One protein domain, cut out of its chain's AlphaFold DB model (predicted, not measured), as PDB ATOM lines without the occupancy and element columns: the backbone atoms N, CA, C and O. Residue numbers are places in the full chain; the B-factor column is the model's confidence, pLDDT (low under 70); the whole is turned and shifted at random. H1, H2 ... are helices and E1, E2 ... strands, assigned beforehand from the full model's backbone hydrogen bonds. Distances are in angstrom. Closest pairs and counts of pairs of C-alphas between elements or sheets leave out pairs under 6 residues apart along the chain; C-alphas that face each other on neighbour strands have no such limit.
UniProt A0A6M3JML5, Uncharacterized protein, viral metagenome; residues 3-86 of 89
ATOM      1  N   ASP A   3      39.165  35.526 -41.436       83.06
ATOM      2  CA  ASP A   3      38.323  34.469 -40.894       83.06
ATOM      3  C   ASP A   3      36.951  34.514 -41.561       83.06
ATOM      4  O   ASP A   3      36.251  35.530 -41.549       83.06
ATOM      5  N   CYS A   4      36.558  33.387 -42.137       87.19
ATOM      6  CA  CYS A   4      35.267  33.193 -42.776       87.19
ATOM      7  C   CYS A   4      34.576  31.980 -42.164       87.19
ATOM      8  O   CYS A   4      35.205  31.124 -41.539       87.19
ATOM      9  N   LYS A   5      33.269  31.861 -42.380       88.56
ATOM     10  CA  LYS A   5      32.586  30.589 -42.138       88.56
ATOM     11  C   LYS A   5      32.633  29.738 -43.378       88.56
ATOM     12  O   LYS A   5      32.601  30.261 -44.491       88.56
ATOM     13  N   TYR A   6      32.647  28.433 -43.181       89.69
ATOM     14  CA  TYR A   6      32.496  27.501 -44.279       89.69
ATOM     15  C   TYR A   6      31.455  26.444 -43.957       89.69
ATOM     16  O   TYR A   6      31.198  26.119 -42.795       89.69
ATOM     17  N   VAL A   7      30.884  25.899 -45.023       89.69
ATOM     18  CA  VAL A   7      30.063  24.696 -44.980       89.69
ATOM     19  C   VAL A   7      30.477  23.792 -46.133       89.69
ATOM     20  O   VAL A   7      30.639  24.256 -47.260       89.69
ATOM     21  N   ILE A   8      30.653  22.505 -45.844       88.56
ATOM     22  CA  ILE A   8      30.812  21.448 -46.839       88.56
ATOM     23  C   ILE A   8      29.467  20.761 -47.005       88.56
ATOM     24  O   ILE A   8      28.799  20.427 -46.025       88.56
ATOM     25  N   LEU A   9      29.070  20.567 -48.253       86.56
ATOM     26  CA  LEU A   9      27.829  19.899 -48.616       86.56
ATOM     27  C   LEU A   9      28.109  18.466 -49.075       86.56
ATOM     28  O   LEU A   9      29.211  18.155 -49.531       86.56
ATOM     29  N   ASN A  10      27.096  17.603 -48.999       76.56
ATOM     30  CA  ASN A  10      27.160  16.247 -49.532       76.56
ATOM     31  C   ASN A  10      27.509  16.311 -51.034       76.56
ATOM     32  O   ASN A  10      26.802  16.956 -51.807       76.56
ATOM     33  N   GLY A  11      28.647  15.723 -51.423       67.44
ATOM     34  CA  GLY A  11      29.302  15.977 -52.719       67.44
ATOM     35  C   GLY A  11      30.568  16.854 -52.655       67.44
ATOM     36  O   GLY A  11      31.046  17.294 -53.696       67.44
ATOM     37  N   ASN A  12      31.117  17.099 -51.457       71.56
ATOM     38  CA  ASN A  12      32.404  17.766 -51.185       71.56
ATOM     39  C   ASN A  12      32.548  19.191 -51.728       71.56
ATOM     40  O   ASN A  12      33.667  19.674 -51.882       71.56
ATOM     41  N   LYS A  13      31.441  19.887 -52.001       81.38
ATOM     42  CA  LYS A  13      31.486  21.278 -52.455       81.38
ATOM     43  C   LYS A  13      31.645  22.209 -51.249       81.38
ATOM     44  O   LYS A  13      30.702  22.297 -50.455       81.38
ATOM     45  N   PRO A  14      32.783  22.912 -51.096       85.81
ATOM     46  CA  PRO A  14      32.937  23.914 -50.057       85.81
ATOM     47  C   PRO A  14      32.205  25.196 -50.448       85.81
ATOM     48  O   PRO A  14      32.250  25.624 -51.601       85.81
ATOM     49  N   ILE A  15      31.555  25.833 -49.482       87.19
ATOM     50  CA  ILE A  15      31.007  27.182 -49.626       87.19
ATOM     51  C   ILE A  15      31.593  28.050 -48.521       87.19
ATOM     52  O   ILE A  15      31.535  27.684 -47.348       87.19
ATOM     53  N   LEU A  16      32.149  29.196 -48.910       87.00
ATOM     54  CA  LEU A  16      32.724  30.187 -48.008       87.00
ATOM     55  C   LEU A  16      31.751  31.355 -47.834       87.00
ATOM     56  O   LEU A  16      31.250  31.908 -48.810       87.00
ATOM     57  N   PHE A  17      31.521  31.748 -46.587       85.75
ATOM     58  CA  PHE A  17      30.659  32.859 -46.213       85.75
ATOM     59  C   PHE A  17      31.485  33.912 -45.473       85.75
ATOM     60  O   PHE A  17      31.917  33.699 -44.336       85.75
ATOM     61  N   ALA A  18      31.693  35.059 -46.117       81.88
ATOM     62  CA  ALA A  18      32.295  36.227 -45.486       81.88
ATOM     63  C   ALA A  18      31.235  36.982 -44.664       81.88
ATOM     64  O   ALA A  18      30.120  37.195 -45.139       81.88
ATOM     65  N   ASN A  19      31.580  37.395 -43.439       75.94
ATOM     66  CA  ASN A  19      30.744  38.239 -42.569       75.94
ATOM     67  C   ASN A  19      29.333  37.706 -42.234       75.94
ATOM     68  O   ASN A  19      28.455  38.488 -41.870       75.94
ATOM     69  N   MET A  20      29.091  36.393 -42.312       77.38
ATOM     70  CA  MET A  20      27.806  35.802 -41.915       77.38
ATOM     71  C   MET A  20      27.886  35.105 -40.558       77.38
ATOM     72  O   MET A  20      28.825  34.364 -40.259       77.38
ATOM     73  N   ASN A  21      26.855  35.296 -39.736       76.00
ATOM     74  CA  ASN A  21      26.692  34.563 -38.483       76.00
ATOM     75  C   ASN A  21      26.035  33.179 -38.708       76.00
ATOM     76  O   ASN A  21      25.604  32.843 -39.809       76.00
ATOM     77  N   HIS A  22      26.004  32.328 -37.670       70.12
ATOM     78  CA  HIS A  22      25.560  30.927 -37.808       70.12
ATOM     79  C   HIS A  22      24.107  30.814 -38.299       70.12
ATOM     80  O   HIS A  22      23.815  30.001 -39.172       70.12
ATOM     81  N   ASN A  23      23.218  31.671 -37.789       75.38
ATOM     82  CA  ASN A  23      21.797  31.657 -38.141       75.38
ATOM     83  C   ASN A  23      21.561  32.112 -39.588       75.38
ATOM     84  O   ASN A  23      20.707  31.558 -40.273       75.38
ATOM     85  N   GLN A  24      22.337  33.087 -40.072       80.06
ATOM     86  CA  GLN A  24      22.285  33.525 -41.468       80.06
ATOM     87  C   GLN A  24      22.719  32.413 -42.424       80.06
ATOM     88  O   GLN A  24      22.030  32.164 -43.411       80.06
ATOM     89  N   VAL A  25      23.809  31.706 -42.106       77.94
ATOM     90  CA  VAL A  25      24.285  30.568 -42.910       77.94
ATOM     91  C   VAL A  25      23.242  29.448 -42.931       77.94
ATOM     92  O   VAL A  25      22.881  28.972 -44.007       77.94
ATOM     93  N   ALA A  26      22.691  29.076 -41.771       74.38
ATOM     94  CA  ALA A  26      21.653  28.049 -41.679       74.38
ATOM     95  C   ALA A  26      20.390  28.412 -42.483       74.38
ATOM     96  O   ALA A  26      19.882  27.585 -43.238       74.38
ATOM     97  N   ASN A  27      19.931  29.665 -42.397       80.00
ATOM     98  CA  ASN A  27      18.789  30.158 -43.174       80.00
ATOM     99  C   ASN A  27      19.065  30.254 -44.680       80.00
ATOM    100  O   ASN A  27      18.137  30.154 -45.481       80.00
ATOM    101  N   SER A  28      20.314  30.493 -45.085       77.94
ATOM    102  CA  SER A  28      20.685  30.495 -46.500       77.94
ATOM    103  C   SER A  28      20.675  29.078 -47.071       77.94
ATOM    104  O   SER A  28      20.218  28.878 -48.193       77.94
ATOM    105  N   LEU A  29      21.144  28.099 -46.295       75.69
ATOM    106  CA  LEU A  29      21.204  26.695 -46.702       75.69
ATOM    107  C   LEU A  29      19.830  26.030 -46.734       75.69
ATOM    108  O   LEU A  29      19.556  25.269 -47.656       75.69
ATOM    109  N   SER A  30      18.939  26.350 -45.790       70.06
ATOM    110  CA  SER A  30      17.576  25.794 -45.763       70.06
ATOM    111  C   SER A  30      16.750  26.157 -47.001       70.06
ATOM    112  O   SER A  30      15.841  25.420 -47.377       70.06
ATOM    113  N   LYS A  31      17.089  27.265 -47.671       67.31
ATOM    114  CA  LYS A  31      16.475  27.685 -48.938       67.31
ATOM    115  C   LYS A  31      17.038  26.950 -50.162       67.31
ATOM    116  O   LYS A  31      16.420  26.990 -51.221       67.31
ATOM    117  N   SER A  32      18.182  26.280 -50.038       61.97
ATOM    118  CA  SER A  32      18.839  25.528 -51.112       61.97
ATOM    119  C   SER A  32      18.631  24.019 -50.925       61.97
ATOM    120  O   SER A  32      19.495  23.308 -50.418       61.97
ATOM    121  N   LEU A  33      17.468  23.507 -51.334       59.69
ATOM    122  CA  LEU A  33      17.191  22.062 -51.357       59.69
ATOM    123  C   LEU A  33      17.890  21.362 -52.548       59.69
ATOM    124  O   LEU A  33      17.896  21.941 -53.636       59.69
ATOM    125  N   PRO A  34      18.406  20.114 -52.409       63.62
ATOM    126  CA  PRO A  34      18.585  19.296 -51.206       63.62
ATOM    127  C   PRO A  34      20.084  19.082 -50.915       63.62
ATOM    128  O   PRO A  34      20.618  17.985 -51.077       63.62
ATOM    129  N   LEU A  35      20.800  20.136 -50.528       70.00
ATOM    130  CA  LEU A  35      22.215  20.002 -50.183       70.00
ATOM    131  C   LEU A  35      22.350  19.774 -48.677       70.00
ATOM    132  O   LEU A  35      22.232  20.711 -47.894       70.00
ATOM    133  N   THR A  36      22.589  18.526 -48.267       79.69
ATOM    134  CA  THR A  36      22.823  18.177 -46.857       79.69
ATOM    135  C   THR A  36      24.218  18.636 -46.435       79.69
ATOM    136  O   THR A  36      25.199  18.153 -47.007       79.69
ATOM    137  N   PRO A  37      24.354  19.532 -45.445       84.44
ATOM    138  CA  PRO A  37      25.656  19.909 -44.914       84.44
ATOM    139  C   PRO A  37      26.310  18.726 -44.183       84.44
ATOM    140  O   PRO A  37      25.673  18.079 -43.356       84.44
ATOM    141  N   THR A  38      27.572  18.438 -44.492       87.31
ATOM    142  CA  THR A  38      28.351  17.328 -43.913       87.31
ATOM    143  C   THR A  38      29.424  17.805 -42.943       87.31
ATOM    144  O   THR A  38      29.801  17.067 -42.037       87.31
ATOM    145  N   SER A  39      29.896  19.043 -43.101       87.56
ATOM    146  CA  SER A  39      30.822  19.693 -42.175       87.56
ATOM    147  C   SER A  39      30.607  21.204 -42.176       87.56
ATOM    148  O   SER A  39      30.196  21.779 -43.185       87.56
ATOM    149  N   ALA A  40      30.865  21.858 -41.047       88.94
ATOM    150  CA  ALA A  40      30.794  23.308 -40.933       88.94
ATOM    151  C   ALA A  40      31.652  23.817 -39.774       88.94
ATOM    152  O   ALA A  40      31.778  23.160 -38.740       88.94
ATOM    153  N   GLY A  41      32.171  25.031 -39.932       91.06
ATOM    154  CA  GLY A  41      32.979  25.697 -38.919       91.06
ATOM    155  C   GLY A  41      33.493  27.048 -39.397       91.06
ATOM    156  O   GLY A  41      32.891  27.709 -40.253       91.06
ATOM    157  N   PHE A  42      34.626  27.449 -38.837       89.75
ATOM    158  CA  PHE A  42      35.391  28.613 -39.254       89.75
ATOM    159  C   PHE A  42      36.600  28.184 -40.071       89.75
ATOM    160  O   PHE A  42      37.166  27.110 -39.870       89.75
ATOM    161  N   VAL A  43      36.994  29.040 -41.000       91.31
ATOM    162  CA  VAL A  43      38.178  28.860 -41.821       91.31
ATOM    163  C   VAL A  43      38.972  30.154 -41.849       91.31
ATOM    164  O   VAL A  43      38.432  31.220 -42.134       91.31
ATOM    165  N   SER A  44      40.265  30.037 -41.577       90.50
ATOM    166  CA  SER A  44      41.249  31.083 -41.806       90.50
ATOM    167  C   SER A  44      41.975  30.787 -43.110       90.50
ATOM    168  O   SER A  44      42.521  29.693 -43.288       90.50
ATOM    169  N   VAL A  45      42.015  31.778 -43.998       87.56
ATOM    170  CA  VAL A  45      42.796  31.726 -45.238       87.56
ATOM    171  C   VAL A  45      43.920  32.761 -45.169       87.56
ATOM    172  O   VAL A  45      43.697  33.934 -44.843       87.56
ATOM    173  N   ALA A  46      45.136  32.319 -45.473       88.56
ATOM    174  CA  ALA A  46      46.318  33.158 -45.614       88.56
ATOM    175  C   ALA A  46      46.982  32.894 -46.970       88.56
ATOM    176  O   ALA A  46      46.946  31.774 -47.470       88.56
ATOM    177  N   TYR A  47      47.585  33.922 -47.561       85.31
ATOM    178  CA  TYR A  47      48.423  33.780 -48.748       85.31
ATOM    179  C   TYR A  47      49.872  34.021 -48.341       85.31
ATOM    180  O   TYR A  47      50.191  35.078 -47.796       85.31
ATOM    181  N   ASP A  48      50.723  33.026 -48.566       84.25
ATOM    182  CA  ASP A  48      52.165  33.159 -48.419       84.25
ATOM    183  C   ASP A  48      52.740  33.690 -49.736       84.25
ATOM    184  O   ASP A  48      52.782  32.985 -50.745       84.25
ATOM    185  N   GLU A  49      53.173  34.952 -49.730       82.38
ATOM    186  CA  GLU A  49      53.754  35.610 -50.904       82.38
ATOM    187  C   GLU A  49      55.117  35.029 -51.310       82.38
ATOM    188  O   GLU A  49      55.510  35.151 -52.472       82.38
ATOM    189  N   ARG A  50      55.845  34.392 -50.383       83.81
ATOM    190  CA  ARG A  50      57.178  33.828 -50.643       83.81
ATOM    191  C   ARG A  50      57.074  32.513 -51.402       83.81
ATOM    192  O   ARG A  50      57.799  32.317 -52.372       83.81
ATOM    193  N   ASP A  51      56.153  31.651 -50.979       82.25
ATOM    194  CA  ASP A  51      55.909  30.338 -51.594       82.25
ATOM    195  C   ASP A  51      54.804  30.389 -52.672       82.25
ATOM    196  O   ASP A  51      54.529  29.405 -53.353       82.25
ATOM    197  N   ARG A  52      54.157  31.555 -52.842       81.62
ATOM    198  CA  ARG A  52      52.966  31.763 -53.687       81.62
ATOM    199  C   ARG A  52      51.851  30.757 -53.387       81.62
ATOM    200  O   ARG A  52      51.138  30.319 -54.294       81.62
ATOM    201  N   ARG A  53      51.684  30.408 -52.111       82.75
ATOM    202  CA  ARG A  53      50.790  29.339 -51.659       82.75
ATOM    203  C   ARG A  53      49.638  29.879 -50.818       82.75
ATOM    204  O   ARG A  53      49.814  30.759 -49.982       82.75
ATOM    205  N   ILE A  54      48.449  29.312 -51.010       85.56
ATOM    206  CA  ILE A  54      47.298  29.549 -50.135       85.56
ATOM    207  C   ILE A  54      47.374  28.554 -48.976       85.56
ATOM    208  O   ILE A  54      47.382  27.351 -49.201       85.56
ATOM    209  N   MET A  55      47.413  29.050 -47.744       87.81
ATOM    210  CA  MET A  55      47.318  28.247 -46.529       87.81
ATOM    211  C   MET A  55      45.899  28.330 -45.975       87.81
ATOM    212  O   MET A  55      45.373  29.422 -45.741       87.81
ATOM    213  N   VAL A  56      45.293  27.171 -45.731       89.88
ATOM    214  CA  VAL A  56      43.938  27.062 -45.186       89.88
ATOM    215  C   VAL A  56      43.980  26.337 -43.848       89.88
ATOM    216  O   VAL A  56      44.620  25.299 -43.702       89.88
ATOM    217  N   SER A  57      43.291  26.880 -42.852       90.94
ATOM    218  CA  SER A  57      43.116  26.246 -41.544       90.94
ATOM    219  C   SER A  57      41.655  26.306 -41.139       90.94
ATOM    220  O   SER A  57      41.060  27.379 -41.156       90.94
ATOM    221  N   VAL A  58      41.083  25.164 -40.766       91.50
ATOM    222  CA  VAL A  58      39.690  25.055 -40.312       91.50
ATOM    223  C   VAL A  58      39.633  24.771 -38.819       91.50
ATOM    224  O   VAL A  58      40.484  24.054 -38.289       91.50
ATOM    225  N   TYR A  59      38.648  25.346 -38.139       90.75
ATOM    226  CA  TYR A  59      38.481  25.220 -36.696       90.75
ATOM    227  C   TYR A  59      37.038  25.502 -36.255       90.75
ATOM    228  O   TYR A  59      36.238  26.082 -36.988       90.75
ATOM    229  N   GLY A  60      36.720  25.130 -35.015       88.50
ATOM    230  CA  GLY A  60      35.423  25.394 -34.390       88.50
ATOM    231  C   GLY A  60      34.293  24.464 -34.845       88.50
ATOM    232  O   GLY A  60      34.396  23.725 -35.818       88.50
ATOM    233  N   GLU A  61      33.186  24.500 -34.109       87.12
ATOM    234  CA  GLU A  61      31.993  23.696 -34.384       87.12
ATOM    235  C   GLU A  61      30.808  24.622 -34.688       87.12
ATOM    236  O   GLU A  61      30.656  25.683 -34.075       87.12
ATOM    237  N   SER A  62      29.950  24.224 -35.625       83.12
ATOM    238  CA  SER A  62      28.702  24.925 -35.916       83.12
ATOM    239  C   SER A  62      27.574  24.329 -35.081       83.12
ATOM    240  O   SER A  62      26.957  23.335 -35.465       83.12
ATOM    241  N   THR A  63      27.268  24.952 -33.944       82.44
ATOM    242  CA  THR A  63      26.190  24.502 -33.046       82.44
ATOM    243  C   THR A  63      24.811  24.596 -33.698       82.44
ATOM    244  O   THR A  63      24.012  23.675 -33.566       82.44
ATOM    245  N   SER A  64      24.544  25.655 -34.469       81.12
ATOM    246  CA  SER A  64      23.264  25.846 -35.173       81.12
ATOM    247  C   SER A  64      22.985  24.776 -36.231       81.12
ATOM    248  O   SER A  64      21.826  24.504 -36.523       81.12
ATOM    249  N   LEU A  65      24.034  24.197 -36.824       77.06
ATOM    250  CA  LEU A  65      23.908  23.100 -37.789       77.06
ATOM    251  C   LEU A  65      24.155  21.728 -37.149       77.06
ATOM    252  O   LEU A  65      23.977  20.718 -37.820       77.06
ATOM    253  N   ASN A  66      24.560  21.691 -35.875       84.94
ATOM    254  CA  ASN A  66      25.029  20.498 -35.177       84.94
ATOM    255  C   ASN A  66      26.135  19.745 -35.951       84.94
ATOM    256  O   ASN A  66      26.086  18.526 -36.111       84.94
ATOM    257  N   LEU A  67      27.123  20.489 -36.466       85.94
ATOM    258  CA  LEU A  67      28.231  19.968 -37.278       85.94
ATOM    259  C   LEU A  67      29.584  20.394 -36.719       85.94
ATOM    260  O   LEU A  67      29.718  21.463 -36.124       85.94
ATOM    261  N   LYS A  68      30.602  19.569 -36.964       87.69
ATOM    262  CA  LYS A  68      31.977  19.798 -36.507       87.69
ATOM    263  C   LYS A  68      32.907  20.012 -37.688       87.69
ATOM    264  O   LYS A  68      32.742  19.341 -38.702       87.69
ATOM    265  N   SER A  69      33.910  20.872 -37.522       86.88
ATOM    266  CA  SER A  69      34.991  21.006 -38.498       86.88
ATOM    267  C   SER A  69      35.823  19.727 -38.588       86.88
ATOM    268  O   SER A  69      36.139  19.119 -37.560       86.88
ATOM    269  N   ASN A  70      36.267  19.368 -39.790       87.88
ATOM    270  CA  ASN A  70      37.182  18.260 -40.034       87.88
ATOM    271  C   ASN A  70      38.466  18.774 -40.697       87.88
ATOM    272  O   ASN A  70      38.417  19.601 -41.600       87.88
ATOM    273  N   LYS A  71      39.632  18.243 -40.312       84.19
ATOM    274  CA  LYS A  71      40.923  18.587 -40.936       84.19
ATOM    275  C   LYS A  71      40.936  18.351 -42.452       84.19
ATOM    276  O   LYS A  71      41.637  19.062 -43.164       84.19
ATOM    277  N   VAL A  72      40.153  17.387 -42.943       87.88
ATOM    278  CA  VAL A  72      40.001  17.113 -44.384       87.88
ATOM    279  C   VAL A  72      39.357  18.295 -45.125       87.88
ATOM    280  O   VAL A  72      39.665  18.522 -46.294       87.88
ATOM    281  N   ASP A  73      38.538  19.107 -44.450       90.00
ATOM    282  CA  ASP A  73      37.879  20.266 -45.063       90.00
ATOM    283  C   ASP A  73      38.887  21.330 -45.496       90.00
ATOM    284  O   ASP A  73      38.703  21.957 -46.536       90.00
ATOM    285  N   ALA A  74      39.973  21.511 -44.733       88.88
ATOM    286  CA  ALA A  74      41.027  22.458 -45.086       88.88
ATOM    287  C   ALA A  74      41.650  22.113 -46.444       88.88
ATOM    288  O   ALA A  74      41.829  23.002 -47.267       88.88
ATOM    289  N   ILE A  75      41.898  20.823 -46.702       88.19
ATOM    290  CA  ILE A  75      42.465  20.328 -47.965       88.19
ATOM    291  C   ILE A  75      41.480  20.543 -49.119       88.19
ATOM    292  O   ILE A  75      41.874  20.970 -50.205       88.19
ATOM    293  N   LEU A  76      40.188  20.279 -48.895       88.38
ATOM    294  CA  LEU A  76      39.144  20.506 -49.900       88.38
ATOM    295  C   LEU A  76      39.014  21.991 -50.257       88.38
ATOM    296  O   LEU A  76      38.929  22.341 -51.434       88.38
ATOM    297  N   ILE A  77      39.023  22.870 -49.252       88.94
ATOM    298  CA  ILE A  77      38.942  24.321 -49.445       88.94
ATOM    299  C   ILE A  77      40.218  24.853 -50.107       88.94
ATOM    300  O   ILE A  77      40.119  25.647 -51.039       88.94
ATOM    301  N   GLU A  78      41.401  24.399 -49.678       87.94
ATOM    302  CA  GLU A  78      42.688  24.743 -50.303       87.94
ATOM    303  C   GLU A  78      42.671  24.350 -51.784       87.94
ATOM    304  O   GLU A  78      42.952  25.186 -52.639       87.94
ATOM    305  N   SER A  79      42.229  23.128 -52.097       85.12
ATOM    306  CA  SER A  79      42.115  22.630 -53.473       85.12
ATOM    307  C   SER A  79      41.117  23.436 -54.310       85.12
ATOM    308  O   SER A  79      41.389  23.732 -55.472       85.12
ATOM    309  N   MET A  80      39.970  23.827 -53.738       85.25
ATOM    310  CA  MET A  80      38.971  24.660 -54.416       85.25
ATOM    311  C   MET A  80      39.527  26.046 -54.749       85.25
ATOM    312  O   MET A  80      39.353  26.531 -55.866       85.25
ATOM    313  N   LEU A  81      40.191  26.687 -53.783       82.25
ATOM    314  CA  LEU A  81      40.795  28.000 -53.977       82.25
ATOM    315  C   LEU A  81      41.933  27.913 -54.998       82.25
ATOM    316  O   LEU A  81      41.956  28.696 -55.940       82.25
ATOM    317  N   PHE A  82      42.817  26.923 -54.882       76.81
ATOM    318  CA  PHE A  82      43.923  26.738 -55.821       76.81
ATOM    319  C   PHE A  82      43.435  26.423 -57.244       76.81
ATOM    320  O   PHE A  82      43.936  27.001 -58.203       76.81
ATOM    321  N   GLY A  83      42.407  25.580 -57.395       65.06
ATOM    322  CA  GLY A  83      41.797  25.256 -58.690       65.06
ATOM    323  C   GLY A  83      41.115  26.448 -59.372       65.06
ATOM    324  O   GLY A  83      41.194  26.580 -60.591       65.06
ATOM    325  N   LEU A  84      40.519  27.369 -58.604       53.69
ATOM    326  CA  LEU A  84      39.974  28.632 -59.126       53.69
ATOM    327  C   LEU A  84      41.066  29.597 -59.622       53.69
ATOM    328  O   LEU A  84      40.808  30.381 -60.533       53.69
ATOM    329  N   TYR A  85      42.278  29.521 -59.069       48.59
ATOM    330  CA  TYR A  85      43.437  30.302 -59.524       48.59
ATOM    331  C   TYR A  85      44.338  29.547 -60.523       48.59
ATOM    332  O   TYR A  85      45.256  30.147 -61.081       48.59
ATOM    333  N   GLY A  86      44.070  28.261 -60.780       40.59
ATOM    334  CA  GLY A  86      44.891  27.370 -61.608       40.59
ATOM    335  C   GLY A  86      44.415  27.158 -63.050       40.59
ATOM    336  O   GLY A  86      45.169  26.625 -63.859       40.59
TER     337      GLY A  86
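This is residues 3 to 86 of the 89 residues of an uncharacterized protein of viral metagenome (UniProt A0A6M3JML5). A strongly twisted four-stranded sheet curls round one long helix, H2, while a shorter helix, H1, lies outside the curl, over E1. The long hairpin of E3 and E4 reaches toward one end of the longest axis, and H1 with the link after it lies toward the other. The 84 printed residues have two named helices and four named strands, in the order E1, E2, H1, E3, E4, H2; the class is mixed, helices and strands. The sheet runs E2, E1, E3, E4, all antiparallel. The whole is compact, with a radius of gyration of the C-alphas of 12.8 A, yet elongated in outline, spanning 40 by 21 by 21 A.

Find C-alpha 3 at (38.323, 34.469, -40.894); from there E1 runs through residues 3 to 9, 19.5 A long. E2 follows at residues 13 to 17, 13.2 A, and then H1 at residues 22 to 30, 12.4 A. Look next at C-alpha 37, at (25.656, 19.909, -44.914), where E3 begins; it runs to residue 48, is 29.8 A long and bends by 64 degrees at residue 41. E4 takes residues 53 to 59, 19.8 A. H2 takes residues 71 to 86, 22.8 A, and ends at C-alpha 86, (44.891, 27.370, -61.608).

Begin with the hairpin of E1 and E2, where N 7 and O 15 are 3.0 A apart, within hydrogen-bond range. On the other side of E1 is E3, with N 4 and O 43 at 2.9 A. E3 and E4 form the second hairpin, with N 44 and O 57 at 2.8 A. E2, H1 and E3 form a split strand-helix-strand unit, two strands running the same way with E1 between them in the sheet; its crossover is right-handed. H1 is on the sheet at a height of 9.9 A, over E1 and only just along the strands, at 29 degrees to E1 on the local plane. H2 is on the sheet too; its closest C-alphas with E4 are those of Val 56 and Ala 74, 5.4 A, and with E2 those of Pro 14 and Ile 77, 6.0 A. H1 and H2 are apart. In H1 every O i to N i+4 pair is within hydrogen-bond range; in H2, 11 of 12 are.

The two C-alphas farthest apart, those of Leu 33 and Arg 50, are 41.7 A apart. The printed part has no cut. The link from E4 to H2 is long, 11 residues; within it residues 61 to 62 pair antiparallel with residues 67 to 68. The mean pLDDT of the printed part is 81.3, and it is under 70 at residue 11, residues 31 to 34 and residues 83 to 86.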